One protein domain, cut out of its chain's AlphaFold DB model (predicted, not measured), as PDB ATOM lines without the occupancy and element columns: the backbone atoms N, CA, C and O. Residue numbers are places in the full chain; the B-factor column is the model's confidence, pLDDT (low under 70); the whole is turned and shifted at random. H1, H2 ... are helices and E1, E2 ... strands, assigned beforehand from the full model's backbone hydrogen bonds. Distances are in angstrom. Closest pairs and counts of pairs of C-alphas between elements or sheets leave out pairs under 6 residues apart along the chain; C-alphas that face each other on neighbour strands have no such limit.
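This is residues 5 to 14 and 29 to 98 of the 101 residues of an uncharacterized protein of Candidatus Rokubacteria bacterium (UniProt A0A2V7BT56). A strongly twisted antiparallel sheet of four strands, two hairpins side by side, makes a wall with the short helix H1 packed on one of its faces, over E3 and the edge strand E4, and no named helix covers the other face. Beyond one end of the strands, the chain between E2 and E3 makes a wide loop that holds the small helices H2 and H3, and residues 52 to 58 in it stick out. The printed part has 80 residues with three named helices and four named strands, in the order H1 E1 E2 H2 H3 E3 E4, and the sheet runs E1 E2 E3 E4. The class is mixed, helices and strands; the whole is compact, with a radius of gyration of the C-alphas of 13.1 A and spans of 37 by 29 by 21 A.

In the sheet, E1 is residues 29 to 35, 18.5 A long, and E2 is residues 38 to 47, 28.7 A long. E3 is residues 70 to 79, 24.1 A long, and bends by 67 degrees at residue 73. E4 is residues 84 to 91, 21.4 A long, and its C-alpha 91 is at (-5.710, -40.786, 49.893). H1 is residues 5 to 12, 11.0 A long, with C-alpha 5 at (-8.158, -26.006, 37.736). H2 is residues 48 to 53, 8.7 A long, and H3 is residues 58 to 61, 4.8 A long.

E1 and E2 form a hairpin, antiparallel at 155 degrees, with N 31 and O 42 within hydrogen-bond range at 2.9 A. E2 and E3 are antiparallel at 163 degrees, with N 43 and O 76 at 2.8 A. E3 and E4 form a second hairpin, at 158 degrees, with N 75 and O 89 at 2.7 A. The edge strands E1 and E4 are apart. H1 is on the sheet at a height of 9.1 A, over E3 and only just over E4, where 3 of its 8 C-alphas fall. It runs slantwise to the strands, at 54 degrees to E3 on the local plane. The closest C-alphas of H1 and E4 are those of Val 12 and Val 88, 7.3 A apart. H2 only grazes the sheet, with residues 48 to 50, and H3 only grazes it, with residues 59 to 61. H2 and H3 are close but not clearly touching, the closest C-alphas being those of Val 51 and Trp 59, 7.1 A apart. In H1 and H2 every O i to N i+4 pair is within hydrogen-bond range; H3 is too short for such a pair.

The two C-alphas farthest apart, those of Gly 37 and Ile 53, are 38.2 A apart. Residues 15 to 28 are not printed, and C-alphas 14 and 29 are 22.1 A apart across this cut. Of the links that are printed whole, none is long. The mean pLDDT of the printed part is 75.6, and it is under 70 in residues 5 to 14, 54 to 58, 66 to 69 and 90 to 98.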
ATOM      1  N   LEU A   5      -8.139 -24.613  37.283       56.28
ATOM      2  CA  LEU A   5      -8.158 -26.006  37.736       56.28
ATOM      3  C   LEU A   5      -7.081 -26.882  37.100       56.28
ATOM      4  O   LEU A   5      -6.344 -27.543  37.827       56.28
ATOM      5  N   GLU A   6      -6.935 -26.861  35.775       60.94
ATOM      6  CA  GLU A   6      -5.889 -27.643  35.096       60.94
ATOM      7  C   GLU A   6      -4.489 -27.247  35.586       60.94
ATOM      8  O   GLU A   6      -3.631 -28.098  35.832       60.94
ATOM      9  N   MET A   7      -4.259 -25.946  35.801       62.19
ATOM     10  CA  MET A   7      -2.974 -25.466  36.310       62.19
ATOM     11  C   MET A   7      -2.709 -25.907  37.749       62.19
ATOM     12  O   MET A   7      -1.594 -26.331  38.058       62.19
ATOM     13  N   ALA A   8      -3.695 -25.815  38.639       59.59
ATOM     14  CA  ALA A   8      -3.522 -26.234  40.026       59.59
ATOM     15  C   ALA A   8      -3.275 -27.741  40.143       59.59
ATOM     16  O   ALA A   8      -2.365 -28.148  40.866       59.59
ATOM     17  N   LEU A   9      -3.993 -28.554  39.361       58.81
ATOM     18  CA  LEU A   9      -3.786 -30.002  39.305       58.81
ATOM     19  C   LEU A   9      -2.367 -30.353  38.846       58.81
ATOM     20  O   LEU A   9      -1.707 -31.179  39.470       58.81
ATOM     21  N   SER A  10      -1.849 -29.667  37.821       55.72
ATOM     22  CA  SER A  10      -0.482 -29.904  37.337       55.72
ATOM     23  C   SER A  10       0.606 -29.628  38.386       55.72
ATOM     24  O   SER A  10       1.665 -30.254  38.357       55.72
ATOM     25  N   ARG A  11       0.358 -28.706  39.328       55.16
ATOM     26  CA  ARG A  11       1.346 -28.270  40.328       55.16
ATOM     27  C   ARG A  11       1.400 -29.156  41.567       55.16
ATOM     28  O   ARG A  11       2.466 -29.270  42.161       55.16
ATOM     29  N   VAL A  12       0.285 -29.762  41.968       53.97
ATOM     30  CA  VAL A  12       0.231 -30.587  43.189       53.97
ATOM     31  C   VAL A  12       0.861 -31.976  42.977       53.97
ATOM     32  O   VAL A  12       1.338 -32.589  43.922       53.97
ATOM     33  N   ILE A  13       0.981 -32.445  41.733       56.75
ATOM     34  CA  ILE A  13       1.457 -33.801  41.383       56.75
ATOM     35  C   ILE A  13       3.003 -33.979  41.499       56.75
ATOM     36  O   ILE A  13       3.571 -34.988  41.071       56.75
ATOM     37  N   LEU A  14       3.755 -33.038  42.083       47.19
ATOM     38  CA  LEU A  14       5.217 -33.015  41.935       47.19
ATOM     39  C   LEU A  14       6.027 -33.385  43.196       47.19
ATOM     40  O   LEU A  14       6.190 -32.522  44.042       47.19
ATOM     41  N   GLN A  29     -15.260 -36.007  38.822       87.69
ATOM     42  CA  GLN A  29     -16.603 -35.695  39.307       87.69
ATOM     43  C   GLN A  29     -16.590 -34.341  40.019       87.69
ATOM     44  O   GLN A  29     -15.623 -34.003  40.702       87.69
ATOM     45  N   TYR A  30     -17.673 -33.578  39.882       90.50
ATOM     46  CA  TYR A  30     -17.819 -32.255  40.484       90.50
ATOM     47  C   TYR A  30     -19.043 -32.234  41.395       90.50
ATOM     48  O   TYR A  30     -20.145 -32.554  40.956       90.50
ATOM     49  N   GLY A  31     -18.858 -31.816  42.645       89.31
ATOM     50  CA  GLY A  31     -19.938 -31.597  43.606       89.31
ATOM     51  C   GLY A  31     -19.941 -30.155  44.097       89.31
ATOM     52  O   GLY A  31     -18.972 -29.710  44.708       89.31
ATOM     53  N   GLY A  32     -21.019 -29.417  43.836       91.44
ATOM     54  CA  GLY A  32     -21.200 -28.055  44.339       91.44
ATOM     55  C   GLY A  32     -21.945 -28.036  45.674       91.44
ATOM     56  O   GLY A  32     -22.970 -28.699  45.812       91.44
ATOM     57  N   PHE A  33     -21.464 -27.266  46.649       91.75
ATOM     58  CA  PHE A  33     -22.158 -27.062  47.926       91.75
ATOM     59  C   PHE A  33     -21.800 -25.712  48.557       91.75
ATOM     60  O   PHE A  33     -20.949 -24.973  48.063       91.75
ATOM     61  N   HIS A  34     -22.480 -25.379  49.655       93.12
ATOM     62  CA  HIS A  34     -22.174 -24.200  50.459       93.12
ATOM     63  C   HIS A  34     -21.439 -24.609  51.735       93.12
ATOM     64  O   HIS A  34     -21.856 -25.543  52.419       93.12
ATOM     65  N   ARG A  35     -20.378 -23.882  52.096       87.12
ATOM     66  CA  ARG A  35     -19.633 -24.092  53.346       87.12
ATOM     67  C   ARG A  35     -19.307 -22.753  53.988       87.12
ATOM     68  O   ARG A  35     -18.612 -21.934  53.397       87.12
ATOM     69  N   GLY A  36     -19.836 -22.508  55.187       88.38
ATOM     70  CA  GLY A  36     -19.652 -21.223  55.874       88.38
ATOM     71  C   GLY A  36     -20.142 -20.022  55.052       88.38
ATOM     72  O   GLY A  36     -19.490 -18.985  55.041       88.38
ATOM     73  N   GLY A  37     -21.240 -20.185  54.305       92.31
ATOM     74  CA  GLY A  37     -21.805 -19.144  53.433       92.31
ATOM     75  C   GLY A  37     -21.090 -18.944  52.092       92.31
ATOM     76  O   GLY A  37     -21.543 -18.127  51.299       92.31
ATOM     77  N   ARG A  38     -20.012 -19.687  51.816       90.75
ATOM     78  CA  ARG A  38     -19.238 -19.603  50.569       90.75
ATOM     79  C   ARG A  38     -19.626 -20.718  49.608       90.75
ATOM     80  O   ARG A  38     -19.892 -21.840  50.051       90.75
ATOM     81  N   ARG A  39     -19.640 -20.423  48.309       93.94
ATOM     82  CA  ARG A  39     -19.856 -21.406  47.238       93.94
ATOM     83  C   ARG A  39     -18.564 -22.165  46.985       93.94
ATOM     84  O   ARG A  39     -17.530 -21.566  46.692       93.94
ATOM     85  N   VAL A  40     -18.630 -23.486  47.070       93.12
ATOM     86  CA  VAL A  40     -17.471 -24.351  46.864       93.12
ATOM     87  C   VAL A  40     -17.795 -25.471  45.886       93.12
ATOM     88  O   VAL A  40     -18.926 -25.954  45.817       93.12
ATOM     89  N   VAL A  41     -16.781 -25.878  45.130       92.81
ATOM     90  CA  VAL A  41     -16.810 -27.069  44.281       92.81
ATOM     91  C   VAL A  41     -15.777 -28.045  44.819       92.81
ATOM     92  O   VAL A  41     -14.600 -27.708  44.931       92.81
ATOM     93  N   TYR A  42     -16.213 -29.257  45.135       88.75
ATOM     94  CA  TYR A  42     -15.315 -30.377  45.368       88.75
ATOM     95  C   TYR A  42     -15.116 -31.139  44.065       88.75
ATOM     96  O   TYR A  42     -16.087 -31.524  43.410       88.75
ATOM     97  N   VAL A  43     -13.858 -31.327  43.682       89.44
ATOM     98  CA  VAL A  43     -13.466 -32.125  42.523       89.44
ATOM     99  C   VAL A  43     -12.909 -33.439  43.028       89.44
ATOM    100  O   VAL A  43     -11.923 -33.445  43.762       89.44
ATOM    101  N   ASN A  44     -13.523 -34.533  42.604       87.00
ATOM    102  CA  ASN A  44     -13.017 -35.873  42.832       87.00
ATOM    103  C   ASN A  44     -12.317 -36.358  41.560       87.00
ATOM    104  O   ASN A  44     -12.951 -36.455  40.508       87.00
ATOM    105  N   GLY A  45     -11.012 -36.586  41.635       87.88
ATOM    106  CA  GLY A  45     -10.200 -37.109  40.545       87.88
ATOM    107  C   GLY A  45     -10.047 -38.614  40.664       87.88
ATOM    108  O   GLY A  45      -9.555 -39.093  41.676       87.88
ATOM    109  N   LEU A  46     -10.411 -39.354  39.619       87.12
ATOM    110  CA  LEU A  46     -10.354 -40.815  39.568       87.12
ATOM    111  C   LEU A  46      -9.420 -41.248  38.443       87.12
ATOM    112  O   LEU A  46      -9.694 -40.978  37.272       87.12
ATOM    113  N   HIS A  47      -8.320 -41.924  38.771       87.25
ATOM    114  CA  HIS A  47      -7.383 -42.400  37.757       87.25
ATOM    115  C   HIS A  47      -8.075 -43.394  36.810       87.25
ATOM    116  O   HIS A  47      -8.815 -44.273  37.255       87.25
ATOM    117  N   GLN A  48      -7.790 -43.320  35.510       87.06
ATOM    118  CA  GLN A  48      -8.416 -44.134  34.459       87.06
ATOM    119  C   GLN A  48      -8.427 -45.638  34.761       87.06
ATOM    120  O   GLN A  48      -9.400 -46.323  34.477       87.06
ATOM    121  N   LYS A  49      -7.380 -46.146  35.419       84.25
ATOM    122  CA  LYS A  49      -7.303 -47.545  35.870       84.25
ATOM    123  C   LYS A  49      -8.405 -47.915  36.877       84.25
ATOM    124  O   LYS A  49      -8.920 -49.019  36.791       84.25
ATOM    125  N   ILE A  50      -8.790 -47.026  37.802       82.19
ATOM    126  CA  ILE A  50      -9.924 -47.275  38.718       82.19
ATOM    127  C   ILE A  50     -11.222 -47.387  37.919       82.19
ATOM    128  O   ILE A  50     -11.990 -48.325  38.123       82.19
ATOM    129  N   VAL A  51     -11.433 -46.446  36.996       83.75
ATOM    130  CA  VAL A  51     -12.625 -46.404  36.143       83.75
ATOM    131  C   VAL A  51     -12.711 -47.643  35.249       83.75
ATOM    132  O   VAL A  51     -13.790 -48.173  35.050       83.75
ATOM    133  N   GLN A  52     -11.580 -48.146  34.750       81.75
ATOM    134  CA  GLN A  52     -11.526 -49.355  33.922       81.75
ATOM    135  C   GLN A  52     -11.746 -50.647  34.724       81.75
ATOM    136  O   GLN A  52     -12.363 -51.573  34.213       81.75
ATOM    137  N   ILE A  53     -11.240 -50.730  35.962       75.81
ATOM    138  CA  ILE A  53     -11.403 -51.920  36.819       75.81
ATOM    139  C   ILE A  53     -12.857 -52.080  37.274       75.81
ATOM    140  O   ILE A  53     -13.348 -53.200  37.408       75.81
ATOM    141  N   ARG A  54     -13.557 -50.974  37.537       68.69
ATOM    142  CA  ARG A  54     -14.989 -51.009  37.827       68.69
ATOM    143  C   ARG A  54     -15.749 -50.872  36.512       68.69
ATOM    144  O   ARG A  54     -15.978 -49.756  36.076       68.69
ATOM    145  N   GLU A  55     -16.156 -51.983  35.898       56.97
ATOM    146  CA  GLU A  55     -16.965 -52.028  34.659       56.97
ATOM    147  C   GLU A  55     -18.378 -51.400  34.798       56.97
ATOM    148  O   GLU A  55     -19.378 -52.005  34.419       56.97
ATOM    149  N   SER A  56     -18.531 -50.202  35.365       51.50
ATOM    150  CA  SER A  56     -19.848 -49.636  35.651       51.50
ATOM    151  C   SER A  56     -19.959 -48.150  35.294       51.50
ATOM    152  O   SER A  56     -19.077 -47.366  35.656       51.50
ATOM    153  N   PRO A  57     -21.072 -47.724  34.655       56.00
ATOM    154  CA  PRO A  57     -21.421 -46.310  34.474       56.00
ATOM    155  C   PRO A  57     -21.639 -45.559  35.802       56.00
ATOM    156  O   PRO A  57     -21.784 -44.336  35.796       56.00
ATOM    157  N   SER A  58     -21.597 -46.247  36.950       69.25
ATOM    158  CA  SER A  58     -21.850 -45.637  38.255       69.25
ATOM    159  C   SER A  58     -20.870 -44.524  38.615       69.25
ATOM    160  O   SER A  58     -21.244 -43.622  39.355       69.25
ATOM    161  N   TRP A  59     -19.648 -44.498  38.068       76.94
ATOM    162  CA  TRP A  59     -18.709 -43.421  38.399       76.94
ATOM    163  C   TRP A  59     -19.200 -42.043  37.931       76.94
ATOM    164  O   TRP A  59     -18.752 -41.041  38.471       76.94
ATOM    165  N   THR A  60     -20.101 -41.943  36.945       80.38
ATOM    166  CA  THR A  60     -20.723 -40.655  36.570       80.38
ATOM    167  C   THR A  60     -22.029 -40.371  37.303       80.38
ATOM    168  O   THR A  60     -22.470 -39.225  37.313       80.38
ATOM    169  N   GLU A  61     -22.647 -41.389  37.896       78.75
ATOM    170  CA  GLU A  61     -24.003 -41.318  38.455       78.75
ATOM    171  C   GLU A  61     -24.006 -41.277  39.990       78.75
ATOM    172  O   GLU A  61     -24.904 -40.696  40.594       78.75
ATOM    173  N   GLU A  62     -22.976 -41.836  40.627       78.38
ATOM    174  CA  GLU A  62     -22.853 -41.971  42.075       78.38
ATOM    175  C   GLU A  62     -21.533 -41.362  42.581       78.38
ATOM    176  O   GLU A  62     -20.489 -41.502  41.932       78.38
ATOM    177  N   PRO A  63     -21.527 -40.693  43.750       73.94
ATOM    178  CA  PRO A  63     -20.296 -40.187  44.350       73.94
ATOM    179  C   PRO A  63     -19.293 -41.311  44.623       73.94
ATOM    180  O   PRO A  63     -19.604 -42.282  45.313       73.94
ATOM    181  N   PHE A  64     -18.067 -41.163  44.123       75.12
ATOM    182  CA  PHE A  64     -17.033 -42.175  44.297       75.12
ATOM    183  C   PHE A  64     -16.222 -41.937  45.581       75.12
ATOM    184  O   PHE A  64     -15.516 -40.943  45.702       75.12
ATOM    185  N   GLY A  65     -16.290 -42.853  46.547       70.44
ATOM    186  CA  GLY A  65     -15.446 -42.823  47.747       70.44
ATOM    187  C   GLY A  65     -14.221 -43.724  47.594       70.44
ATOM    188  O   GLY A  65     -14.362 -44.896  47.245       70.44
ATOM    189  N   LEU A  66     -13.032 -43.201  47.886       69.62
ATOM    190  CA  LEU A  66     -11.786 -43.960  47.960       69.62
ATOM    191  C   LEU A  66     -11.173 -43.696  49.350       69.62
ATOM    192  O   LEU A  66     -11.272 -42.584  49.856       69.62
ATOM    193  N   CYS A  67     -10.685 -44.745  50.020       65.31
ATOM    194  CA  CYS A  67     -10.121 -44.632  51.376       65.31
ATOM    195  C   CYS A  67      -8.600 -44.839  51.406       65.31
ATOM    196  O   CYS A  67      -7.939 -44.279  52.269       65.31
ATOM    197  N   ASP A  68      -8.048 -45.626  50.472       62.97
ATOM    198  CA  ASP A  68      -6.623 -45.993  50.405       62.97
ATOM    199  C   ASP A  68      -6.143 -46.070  48.943       62.97
ATOM    200  O   ASP A  68      -5.690 -47.099  48.439       62.97
ATOM    201  N   GLY A  69      -6.310 -44.963  48.218       65.56
ATOM    202  CA  GLY A  69      -6.002 -44.849  46.794       65.56
ATOM    203  C   GLY A  69      -4.571 -44.477  46.421       65.56
ATOM    204  O   GLY A  69      -4.153 -44.709  45.284       65.56
ATOM    205  N   GLY A  70      -3.813 -43.849  47.320       77.06
ATOM    206  CA  GLY A  70      -2.554 -43.215  46.932       77.06
ATOM    207  C   GLY A  70      -2.790 -42.156  45.852       77.06
ATOM    208  O   GLY A  70      -3.682 -41.322  45.951       77.06
ATOM    209  N   PHE A  71      -2.014 -42.229  44.770       73.62
ATOM    210  CA  PHE A  71      -2.198 -41.373  43.594       73.62
ATOM    211  C   PHE A  71      -3.392 -41.779  42.717       73.62
ATOM    212  O   PHE A  71      -3.653 -41.131  41.713       73.62
ATOM    213  N   MET A  72      -4.106 -42.866  43.019       78.62
ATOM    214  CA  MET A  72      -5.198 -43.339  42.162       78.62
ATOM    215  C   MET A  72      -6.477 -42.507  42.311       78.62
ATOM    216  O   MET A  72      -7.353 -42.587  41.446       78.62
ATOM    217  N   GLY A  73      -6.568 -41.695  43.364       80.88
ATOM    218  CA  GLY A  73      -7.634 -40.725  43.540       80.88
ATOM    219  C   GLY A  73      -7.171 -39.485  44.292       80.88
ATOM    220  O   GLY A  73      -6.200 -39.532  45.048       80.88
ATOM    221  N   PHE A  74      -7.856 -38.369  44.061       82.75
ATOM    222  CA  PHE A  74      -7.637 -37.131  44.803       82.75
ATOM    223  C   PHE A  74      -8.939 -36.355  45.003       82.75
ATOM    224  O   PHE A  74      -9.841 -36.403  44.171       82.75
ATOM    225  N   GLY A  75      -8.995 -35.564  46.067       84.44
ATOM    226  CA  GLY A  75     -10.003 -34.549  46.324       84.44
ATOM    227  C   GLY A  75      -9.409 -33.150  46.226       84.44
ATOM    228  O   GLY A  75      -8.322 -32.894  46.736       84.44
ATOM    229  N   VAL A  76     -10.119 -32.220  45.598       87.50
ATOM    230  CA  VAL A  76      -9.744 -30.800  45.558       87.50
ATOM    231  C   VAL A  76     -10.917 -29.946  45.985       87.50
ATOM    232  O   VAL A  76     -12.016 -30.117  45.464       87.50
ATOM    233  N   VAL A  77     -10.678 -28.972  46.864       87.94
ATOM    234  CA  VAL A  77     -11.672 -27.937  47.179       87.94
ATOM    235  C   VAL A  77     -11.327 -26.654  46.434       87.94
ATOM    236  O   VAL A  77     -10.266 -26.056  46.649       87.94
ATOM    237  N   TYR A  78     -12.249 -26.227  45.576       88.06
ATOM    238  CA  TYR A  78     -12.229 -24.927  44.926       88.06
ATOM    239  C   TYR A  78     -13.241 -23.988  45.572       88.06
ATOM    240  O   TYR A  78     -14.440 -24.271  45.608       88.06
ATOM    241  N   ASP A  79     -12.754 -22.857  46.057       90.75
ATOM    242  CA  ASP A  79     -13.573 -21.761  46.541       90.75
ATOM    243  C   ASP A  79     -13.929 -20.850  45.369       90.75
ATOM    244  O   ASP A  79     -13.066 -20.161  44.820       90.75
ATOM    245  N   VAL A  80     -15.204 -20.865  44.981       91.81
ATOM    246  CA  VAL A  80     -15.700 -20.127  43.813       91.81
ATOM    247  C   VAL A  80     -15.682 -18.625  44.072       91.81
ATOM    248  O   VAL A  80     -15.414 -17.846  43.163       91.81
ATOM    249  N   ASP A  81     -15.960 -18.203  45.305       89.50
ATOM    250  CA  ASP A  81     -16.059 -16.786  45.649       89.50
ATOM    251  C   ASP A  81     -14.680 -16.122  45.749       89.50
ATOM    252  O   ASP A  81     -14.542 -14.940  45.441       89.50
ATOM    253  N   ALA A  82     -13.657 -16.866  46.182       88.38
ATOM    254  CA  ALA A  82     -12.269 -16.394  46.228       88.38
ATOM    255  C   ALA A  82     -11.423 -16.792  45.010       88.38
ATOM    256  O   ALA A  82     -10.239 -16.458  44.993       88.38
ATOM    257  N   ASP A  83     -11.997 -17.501  44.037       87.25
ATOM    258  CA  ASP A  83     -11.318 -17.967  42.823       87.25
ATOM    259  C   ASP A  83      -9.997 -18.709  43.113       87.25
ATOM    260  O   ASP A  83      -8.952 -18.455  42.512       87.25
ATOM    261  N   LYS A  84     -10.010 -19.605  44.112       85.25
ATOM    262  CA  LYS A  84      -8.786 -20.260  44.601       85.25
ATOM    263  C   LYS A  84      -8.992 -21.708  45.019       85.25
ATOM    264  O   LYS A  84     -10.047 -22.103  45.506       85.25
ATOM    265  N   PHE A  85      -7.909 -22.472  44.933       82.88
ATOM    266  CA  PHE A  85      -7.815 -23.789  45.554       82.88
ATOM    267  C   PHE A  85      -7.423 -23.668  47.015       82.88
ATOM    268  O   PHE A  85      -6.467 -22.972  47.355       82.88
ATOM    269  N   GLU A  86      -8.152 -24.364  47.876       80.69
ATOM    270  CA  GLU A  86      -7.884 -24.353  49.313       80.69
ATOM    271  C   GLU A  86      -7.056 -25.559  49.753       80.69
ATOM    272  O   GLU A  86      -6.090 -25.413  50.508       80.69
ATOM    273  N   SER A  87      -7.407 -26.746  49.262       77.69
ATOM    274  CA  SER A  87      -6.693 -27.987  49.547       77.69
ATOM    275  C   SER A  87      -6.744 -28.940  48.360       77.69
ATOM    276  O   SER A  87      -7.696 -28.929  47.575       77.69
ATOM    277  N   VAL A  88      -5.694 -29.755  48.251       74.00
ATOM    278  CA  VAL A  88      -5.711 -30.994  47.478       74.00
ATOM    279  C   VAL A  88      -5.296 -32.126  48.399       74.00
ATOM    280  O   VAL A  88      -4.274 -32.065  49.085       74.00
ATOM    281  N   GLU A  89      -6.112 -33.157  48.423       77.12
ATOM    282  CA  GLU A  89      -5.970 -34.311  49.286       77.12
ATOM    283  C   GLU A  89      -5.860 -35.536  48.394       77.12
ATOM    284  O   GLU A  89      -6.707 -35.772  47.544       77.12
ATOM    285  N   PHE A  90      -4.792 -36.300  48.557       67.75
ATOM    286  CA  PHE A  90      -4.715 -37.651  48.025       67.75
ATOM    287  C   PHE A  90      -4.968 -38.601  49.179       67.75
ATOM    288  O   PHE A  90      -4.527 -38.327  50.302       67.75
ATOM    289  N   ASP A  91      -5.606 -39.729  48.898       63.03
ATOM    290  CA  ASP A  91      -5.710 -40.786  49.893       63.03
ATOM    291  C   ASP A  91      -4.303 -41.284  50.249       63.03
ATOM    292  O   ASP A  91      -3.509 -41.663  49.384       63.03
ATOM    293  N   GLY A  92      -3.963 -41.267  51.536       58.09
ATOM    294  CA  GLY A  92      -2.648 -41.668  52.034       58.09
ATOM    295  C   GLY A  92      -1.590 -40.551  52.041       58.09
ATOM    296  O   GLY A  92      -1.864 -39.388  52.339       58.09
ATOM    297  N   ARG A  93      -0.323 -40.914  51.790       53.44
ATOM    298  CA  ARG A  93       0.871 -40.108  52.144       53.44
ATOM    299  C   ARG A  93       1.119 -38.826  51.329       53.44
ATOM    300  O   ARG A  93       2.143 -38.186  51.546       53.44
ATOM    301  N   TYR A  94       0.257 -38.480  50.375       53.44
ATOM    302  CA  TYR A  94       0.498 -37.398  49.405       53.44
ATOM    303  C   TYR A  94      -0.406 -36.164  49.605       53.44
ATOM    304  O   TYR A  94      -0.482 -35.305  48.730       53.44
ATOM    305  N   SER A  95      -1.097 -36.058  50.742       53.06
ATOM    306  CA  SER A  95      -1.950 -34.910  51.084       53.06
ATOM    307  C   SER A  95      -1.144 -33.651  51.466       53.06
ATOM    308  O   SER A  95      -0.100 -33.733  52.115       53.06
ATOM    309  N   GLY A  96      -1.621 -32.454  51.076       56.09
ATOM    310  CA  GLY A  96      -0.955 -31.184  51.401       56.09
ATOM    311  C   GLY A  96      -1.712 -29.915  50.971       56.09
ATOM    312  O   GLY A  96      -2.624 -29.945  50.151       56.09
ATOM    313  N   ARG A  97      -1.342 -28.747  51.520       55.84
ATOM    314  CA  ARG A  97      -1.910 -27.451  51.085       55.84
ATOM    315  C   ARG A  97      -1.320 -27.008  49.748       55.84
ATOM    316  O   ARG A  97      -0.099 -26.998  49.583       55.84
ATOM    317  N   VAL A  98      -2.177 -26.530  48.844       53.69
ATOM    318  CA  VAL A  98      -1.744 -25.886  47.597       53.69
ATOM    319  C   VAL A  98      -1.035 -24.579  47.936       53.69
ATOM    320  O   VAL A  98      -1.623 -23.685  48.543       53.69
TER     321      VAL A  98